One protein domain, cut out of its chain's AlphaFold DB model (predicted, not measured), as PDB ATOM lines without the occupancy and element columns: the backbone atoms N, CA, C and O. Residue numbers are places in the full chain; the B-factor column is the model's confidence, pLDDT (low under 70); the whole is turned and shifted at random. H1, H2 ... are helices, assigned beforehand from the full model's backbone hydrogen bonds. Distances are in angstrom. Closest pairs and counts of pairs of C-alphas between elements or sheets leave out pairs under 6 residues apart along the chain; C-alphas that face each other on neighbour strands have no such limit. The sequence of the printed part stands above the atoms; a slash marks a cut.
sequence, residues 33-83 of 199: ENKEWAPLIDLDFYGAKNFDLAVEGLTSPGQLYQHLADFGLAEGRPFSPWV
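This is residues 33 to 83 of the 199 residues of an uncharacterized protein of Oxynema sp. AP17 (UniProt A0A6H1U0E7). The longest helix, H4, covers one side of a small layer of short helices and loops; its first part, residues 61 to 65, packs on H2, which lies in the layer between H1 and H3. After H4, residues 73 to 83 fold back past H2. The printed part has 51 residues with four named helices, H1 to H4 in order, and no named strand; it is all helix, compact, with a radius of gyration of the C-alphas of 9.8 A and spans of 26 by 22 by 18 A.

H4, residues 61 to 72, is 13.7 A long, from C-alpha 61 at (190.707, 192.197, 185.725) to C-alpha 72 at (198.466, 200.114, 177.647). H2, residues 43 to 49, is 9.7 A long. H3 is residues 51 to 55; H1, residues 34 to 37, begins at (193.375, 184.171, 183.564).

H4 touches H2 with residues 61 to 65 alone, C-alphas 43 and 61 closest at 6.2 A, at a steep tilt of 61 degrees, the same way. H3 is close to H4 but not clearly touching, C-alphas 53 and 64 closest at 7.8 A. H1 and H3 are apart. In H2, H3 and H4 every O i to N i+4 pair is within hydrogen-bond range; H1 is too short for one.

The printed part has no cut, and the three links are tight. Residues 33 to 38 have pLDDT under 70.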
ATOM      1  N   GLU A  33     191.036 180.991 185.077       56.12
ATOM      2  CA  GLU A  33     190.413 182.320 185.191       56.12
ATOM      3  C   GLU A  33     191.199 183.370 184.387       56.12
ATOM      4  O   GLU A  33     190.605 184.199 183.705       56.12
ATOM      5  N   ASN A  34     192.531 183.259 184.344       57.19
ATOM      6  CA  ASN A  34     193.375 184.171 183.564       57.19
ATOM      7  C   ASN A  34     193.271 183.930 182.040       57.19
ATOM      8  O   ASN A  34     193.565 184.827 181.256       57.19
ATOM      9  N   LYS A  35     192.786 182.755 181.603       56.62
ATOM     10  CA  LYS A  35     192.608 182.408 180.177       56.62
ATOM     11  C   LYS A  35     191.455 183.162 179.499       56.62
ATOM     12  O   LYS A  35     191.440 183.237 178.269       56.62
ATOM     13  N   GLU A  36     190.503 183.718 180.258       59.16
ATOM     14  CA  GLU A  36     189.343 184.429 179.689       59.16
ATOM     15  C   GLU A  36     189.752 185.604 178.782       59.16
ATOM     16  O   GLU A  36     189.028 185.942 177.850       59.16
ATOM     17  N   TRP A  37     190.948 186.159 178.995       59.81
ATOM     18  CA  TRP A  37     191.426 187.387 178.357       59.81
ATOM     19  C   TRP A  37     192.417 187.167 177.198       59.81
ATOM     20  O   TRP A  37     192.944 188.144 176.681       59.81
ATOM     21  N   ALA A  38     192.586 185.914 176.738       68.94
ATOM     22  CA  ALA A  38     193.483 185.426 175.667       68.94
ATOM     23  C   ALA A  38     194.872 184.934 176.142       68.94
ATOM     24  O   ALA A  38     195.441 185.495 177.073       68.94
ATOM     25  N   PRO A  39     195.476 183.917 175.481       80.81
ATOM     26  CA  PRO A  39     196.744 183.302 175.916       80.81
ATOM     27  C   PRO A  39     197.944 184.263 175.917       80.81
ATOM     28  O   PRO A  39     198.969 183.979 176.529       80.81
ATOM     29  N   LEU A  40     197.845 185.395 175.223       90.00
ATOM     30  CA  LEU A  40     198.926 186.372 175.109       90.00
ATOM     31  C   LEU A  40     198.930 187.396 176.253       90.00
ATOM     32  O   LEU A  40     199.975 187.995 176.501       90.00
ATOM     33  N   ILE A  41     197.799 187.594 176.941       91.06
ATOM     34  CA  ILE A  41     197.629 188.624 177.972       91.06
ATOM     35  C   ILE A  41     197.707 187.995 179.365       91.06
ATOM     36  O   ILE A  41     197.061 186.990 179.642       91.06
ATOM     37  N   ASP A  42     198.463 188.632 180.260       89.75
ATOM     38  CA  ASP A  42     198.517 188.288 181.677       89.75
ATOM     39  C   ASP A  42     198.161 189.533 182.506       89.75
ATOM     40  O   ASP A  42     198.982 190.423 182.721       89.75
ATOM     41  N   LEU A  43     196.899 189.630 182.938       90.19
ATOM     42  CA  LEU A  43     196.406 190.814 183.652       90.19
ATOM     43  C   LEU A  43     197.009 190.957 185.053       90.19
ATOM     44  O   LEU A  43     197.224 192.084 185.503       90.19
ATOM     45  N   ASP A  44     197.336 189.844 185.714       88.19
ATOM     46  CA  ASP A  44     198.029 189.866 187.003       88.19
ATOM     47  C   ASP A  44     199.436 190.445 186.828       88.19
ATOM     48  O   ASP A  44     199.861 191.326 187.581       88.19
ATOM     49  N   PHE A  45     200.148 190.009 185.785       89.50
ATOM     50  CA  PHE A  45     201.438 190.576 185.409       89.50
ATOM     51  C   PHE A  45     201.315 192.052 185.023       89.50
ATOM     52  O   PHE A  45     202.120 192.864 185.480       89.50
ATOM     53  N   TYR A  46     200.315 192.415 184.218       92.62
ATOM     54  CA  TYR A  46     200.096 193.791 183.779       92.62
ATOM     55  C   TYR A  46     199.876 194.733 184.967       92.62
ATOM     56  O   TYR A  46     200.573 195.744 185.079       92.62
ATOM     57  N   GLY A  47     198.987 194.374 185.897       91.62
ATOM     58  CA  GLY A  47     198.755 195.145 187.120       91.62
ATOM     59  C   GLY A  47     199.987 195.201 188.029       91.62
ATOM     60  O   GLY A  47     200.308 196.252 188.579       91.62
ATOM     61  N   ALA A  48     200.733 194.098 188.153       90.44
ATOM     62  CA  ALA A  48     201.940 194.048 188.980       90.44
ATOM     63  C   ALA A  48     203.113 194.861 188.404       90.44
ATOM     64  O   ALA A  48     203.912 195.412 189.165       90.44
ATOM     65  N   LYS A  49     203.252 194.927 187.073       92.56
ATOM     66  CA  LYS A  49     204.315 195.692 186.401       92.56
ATOM     67  C   LYS A  49     204.004 197.176 186.266       92.56
ATOM     68  O   LYS A  49     204.936 197.975 186.271       92.56
ATOM     69  N   ASN A  50     202.730 197.540 186.202       94.44
ATOM     70  CA  ASN A  50     202.265 198.915 186.059       94.44
ATOM     71  C   ASN A  50     201.625 199.371 187.376       94.44
ATOM     72  O   ASN A  50     200.408 199.488 187.499       94.44
ATOM     73  N   PHE A  51     202.466 199.571 188.398       92.06
ATOM     74  CA  PHE A  51     202.025 199.870 189.769       92.06
ATOM     75  C   PHE A  51     201.179 201.150 189.871       92.06
ATOM     76  O   PHE A  51     200.360 201.282 190.780       92.06
ATOM     77  N   ASP A  52     201.352 202.085 188.939       94.56
ATOM     78  CA  ASP A  52     200.535 203.290 188.824       94.56
ATOM     79  C   ASP A  52     199.041 202.973 188.647       94.56
ATOM     80  O   ASP A  52     198.206 203.658 189.229       94.56
ATOM     81  N   LEU A  53     198.687 201.872 187.977       94.38
ATOM     82  CA  LEU A  53     197.288 201.453 187.816       94.38
ATOM     83  C   LEU A  53     196.616 201.157 189.162       94.38
ATOM     84  O   LEU A  53     195.453 201.504 189.373       94.38
ATOM     85  N   ALA A  54     197.364 200.579 190.106       90.75
ATOM     86  CA  ALA A  54     196.868 200.321 191.453       90.75
ATOM     87  C   ALA A  54     196.651 201.622 192.245       90.75
ATOM     88  O   ALA A  54     195.728 201.698 193.057       90.75
ATOM     89  N   VAL A  55     197.475 202.648 192.001       92.25
ATOM     90  CA  VAL A  55     197.314 203.985 192.598       92.25
ATOM     91  C   VAL A  55     196.045 204.663 192.076       92.25
ATOM     92  O   VAL A  55     195.318 205.264 192.864       92.25
ATOM     93  N   GLU A  56     195.726 204.481 190.794       92.81
ATOM     94  CA  GLU A  56     194.489 204.957 190.151       92.81
ATOM     95  C   GLU A  56     193.250 204.094 190.485       92.81
ATOM     96  O   GLU A  56     192.146 204.336 189.994       92.81
ATOM     97  N   GLY A  57     193.398 203.073 191.338       92.88
ATOM     98  CA  GLY A  57     192.302 202.202 191.774       92.88
ATOM     99  C   GLY A  57     191.867 201.151 190.745       92.88
ATOM    100  O   GLY A  57     190.866 200.460 190.962       92.88
ATOM    101  N   LEU A  58     192.615 200.983 189.653       93.56
ATOM    102  CA  LEU A  58     192.400 199.935 188.657       93.56
ATOM    103  C   LEU A  58     192.989 198.626 189.190       93.56
ATOM    104  O   LEU A  58     194.191 198.383 189.130       93.56
ATOM    105  N   THR A  59     192.127 197.795 189.769       88.06
ATOM    106  CA  THR A  59     192.548 196.573 190.479       88.06
ATOM    107  C   THR A  59     191.806 195.327 190.019       88.06
ATOM    108  O   THR A  59     192.297 194.219 190.220       88.06
ATOM    109  N   SER A  60     190.638 195.480 189.387       90.56
ATOM    110  CA  SER A  60     189.902 194.342 188.834       90.56
ATOM    111  C   SER A  60     190.420 193.941 187.445       90.56
ATOM    112  O   SER A  60     190.829 194.817 186.676       90.56
ATOM    113  N   PRO A  61     190.321 192.653 187.061       89.31
ATOM    114  CA  PRO A  61     190.707 192.197 185.725       89.31
ATOM    115  C   PRO A  61     190.035 192.985 184.594       89.31
ATOM    116  O   PRO A  61     190.709 193.429 183.673       89.31
ATOM    117  N   GLY A  62     188.730 193.261 184.693       90.12
ATOM    118  CA  GLY A  62     188.017 194.028 183.664       90.12
ATOM    119  C   GLY A  62     188.534 195.464 183.501       90.12
ATOM    120  O   GLY A  62     188.672 195.938 182.378       90.12
ATOM    121  N   GLN A  63     188.879 196.143 184.601       93.75
ATOM    122  CA  GLN A  63     189.493 197.477 184.549       93.75
ATOM    123  C   GLN A  63     190.891 197.437 183.929       93.75
ATOM    124  O   GLN A  63     191.224 198.293 183.116       93.75
ATOM    125  N   LEU A  64     191.701 196.449 184.312       94.12
ATOM    126  CA  LEU A  64     193.052 196.269 183.785       94.12
ATOM    127  C   LEU A  64     193.025 195.954 182.287       94.12
ATOM    128  O   LEU A  64     193.791 196.545 181.533       94.12
ATOM    129  N   TYR A  65     192.111 195.087 181.850       93.12
ATOM    130  CA  TYR A  65     191.903 194.784 180.438       93.12
ATOM    131  C   TYR A  65     191.466 196.023 179.654       93.12
ATOM    132  O   TYR A  65     192.053 196.328 178.619       93.12
ATOM    133  N   GLN A  66     190.485 196.773 180.166       94.62
ATOM    134  CA  GLN A  66     190.024 197.998 179.515       94.62
ATOM    135  C   GLN A  66     191.160 199.024 179.400       94.62
ATOM    136  O   GLN A  66     191.391 199.569 178.327       94.62
ATOM    137  N   HIS A  67     191.939 199.221 180.468       96.56
ATOM    138  CA  HIS A  67     193.102 200.105 180.434       96.56
ATOM    139  C   HIS A  67     194.174 199.622 179.447       96.56
ATOM    140  O   HIS A  67     194.778 200.428 178.743       96.56
ATOM    141  N   LEU A  68     194.438 198.313 179.383       95.88
ATOM    142  CA  LEU A  68     195.361 197.729 178.409       95.88
ATOM    143  C   LEU A  68     194.908 198.005 176.970       95.88
ATOM    144  O   LEU A  68     195.728 198.431 176.158       95.88
ATOM    145  N   ALA A  69     193.625 197.795 176.677       93.88
ATOM    146  CA  ALA A  69     193.049 198.004 175.354       93.88
ATOM    147  C   ALA A  69     193.045 199.486 174.941       93.88
ATOM    148  O   ALA A  69     193.407 199.800 173.808       93.88
ATOM    149  N   ASP A  70     192.682 200.387 175.856       95.81
ATOM    150  CA  ASP A  70     192.539 201.816 175.557       95.81
ATOM    151  C   ASP A  70     193.885 202.555 175.513       95.81
ATOM    152  O   ASP A  70     194.067 203.461 174.698       95.81
ATOM    153  N   PHE A  71     194.830 202.178 176.383       96.81
ATOM    154  CA  PHE A  71     196.083 202.915 176.588       96.81
ATOM    155  C   PHE A  71     197.311 202.008 176.591       96.81
ATOM    156  O   PHE A  71     198.285 202.283 175.894       96.81
ATOM    157  N   GLY A  72     197.274 200.909 177.346       96.75
ATOM    158  CA  GLY A  72     198.466 200.114 177.647       96.75
ATOM    159  C   GLY A  72     199.203 199.588 176.423       96.75
ATOM    160  O   GLY A  72     200.428 199.681 176.371       96.75
ATOM    161  N   LEU A  73     198.473 199.089 175.420       96.44
ATOM    162  CA  LEU A  73     199.076 198.639 174.168       96.44
ATOM    163  C   LEU A  73     199.757 199.798 173.441       96.44
ATOM    164  O   LEU A  73     200.927 199.677 173.094       96.44
ATOM    165  N   ALA A  74     199.067 200.927 173.251       96.38
ATOM    166  CA  ALA A  74     199.600 202.097 172.546       96.38
ATOM    167  C   ALA A  74     200.794 202.745 173.267       96.38
ATOM    168  O   ALA A  74     201.679 203.295 172.617       96.38
ATOM    169  N   GLU A  75     200.835 202.648 174.595       95.88
ATOM    170  CA  GLU A  75     201.944 203.107 175.435       95.88
ATOM    171  C   GLU A  75     203.121 202.116 175.489       95.88
ATOM    172  O   GLU A  75     204.154 202.438 176.072       95.88
ATOM    173  N   GLY A  76     202.983 200.916 174.910       94.06
ATOM    174  CA  GLY A  76     204.021 199.880 174.946       94.06
ATOM    175  C   GLY A  76     204.226 199.272 176.336       94.06
ATOM    176  O   GLY A  76     205.307 198.777 176.654       94.06
ATOM    177  N   ARG A  77     203.208 199.317 177.205       95.75
ATOM    178  CA  ARG A  77     203.332 198.828 178.581       95.75
ATOM    179  C   ARG A  77     203.484 197.305 178.619       95.75
ATOM    180  O   ARG A  77     202.743 196.604 177.933       95.75
ATOM    181  N   PRO A  78     204.364 196.761 179.477       93.50
ATOM    182  CA  PRO A  78     204.538 195.320 179.602       93.50
ATOM    183  C   PRO A  78     203.282 194.688 180.216       93.50
ATOM    184  O   PRO A  78     202.910 195.016 181.344       93.50
ATOM    185  N   PHE A  79     202.644 193.772 179.484       93.56
ATOM    186  CA  PHE A  79     201.378 193.122 179.867       93.56
ATOM    187  C   PHE A  79     201.456 191.594 179.917       93.56
ATOM    188  O   PHE A  79     200.476 190.928 180.236       93.56
ATOM    189  N   SER A  80     202.611 191.023 179.585       91.31
ATOM    190  CA  SER A  80     202.846 189.587 179.627       91.31
ATOM    191  C   SER A  80     204.332 189.314 179.836       91.31
ATOM    192  O   SER A  80     205.160 190.026 179.267       91.31
ATOM    193  N   PRO A  81     204.713 188.280 180.606       87.38
ATOM    194  CA  PRO A  81     206.104 187.833 180.659       87.38
ATOM    195  C   PRO A  81     206.547 187.166 179.348       87.38
ATOM    196  O   PRO A  81     207.742 186.982 179.125       87.38
ATOM    197  N   TRP A  82     205.588 186.788 178.498       90.38
ATOM    198  CA  TRP A  82     205.825 186.048 177.265       90.38
ATOM    199  C   TRP A  82     205.858 186.919 176.027       90.38
ATOM    200  O   TRP A  82     206.402 186.469 175.031       90.38
ATOM    201  N   VAL A  83     205.274 188.115 176.060       93.81
ATOM    202  CA  VAL A  83     205.090 188.940 174.864       93.81
ATOM    203  C   VAL A  83     205.845 190.246 175.020       93.81
ATOM    204  O   VAL A  83     205.627 190.983 175.978       93.81
TER     205      VAL A  83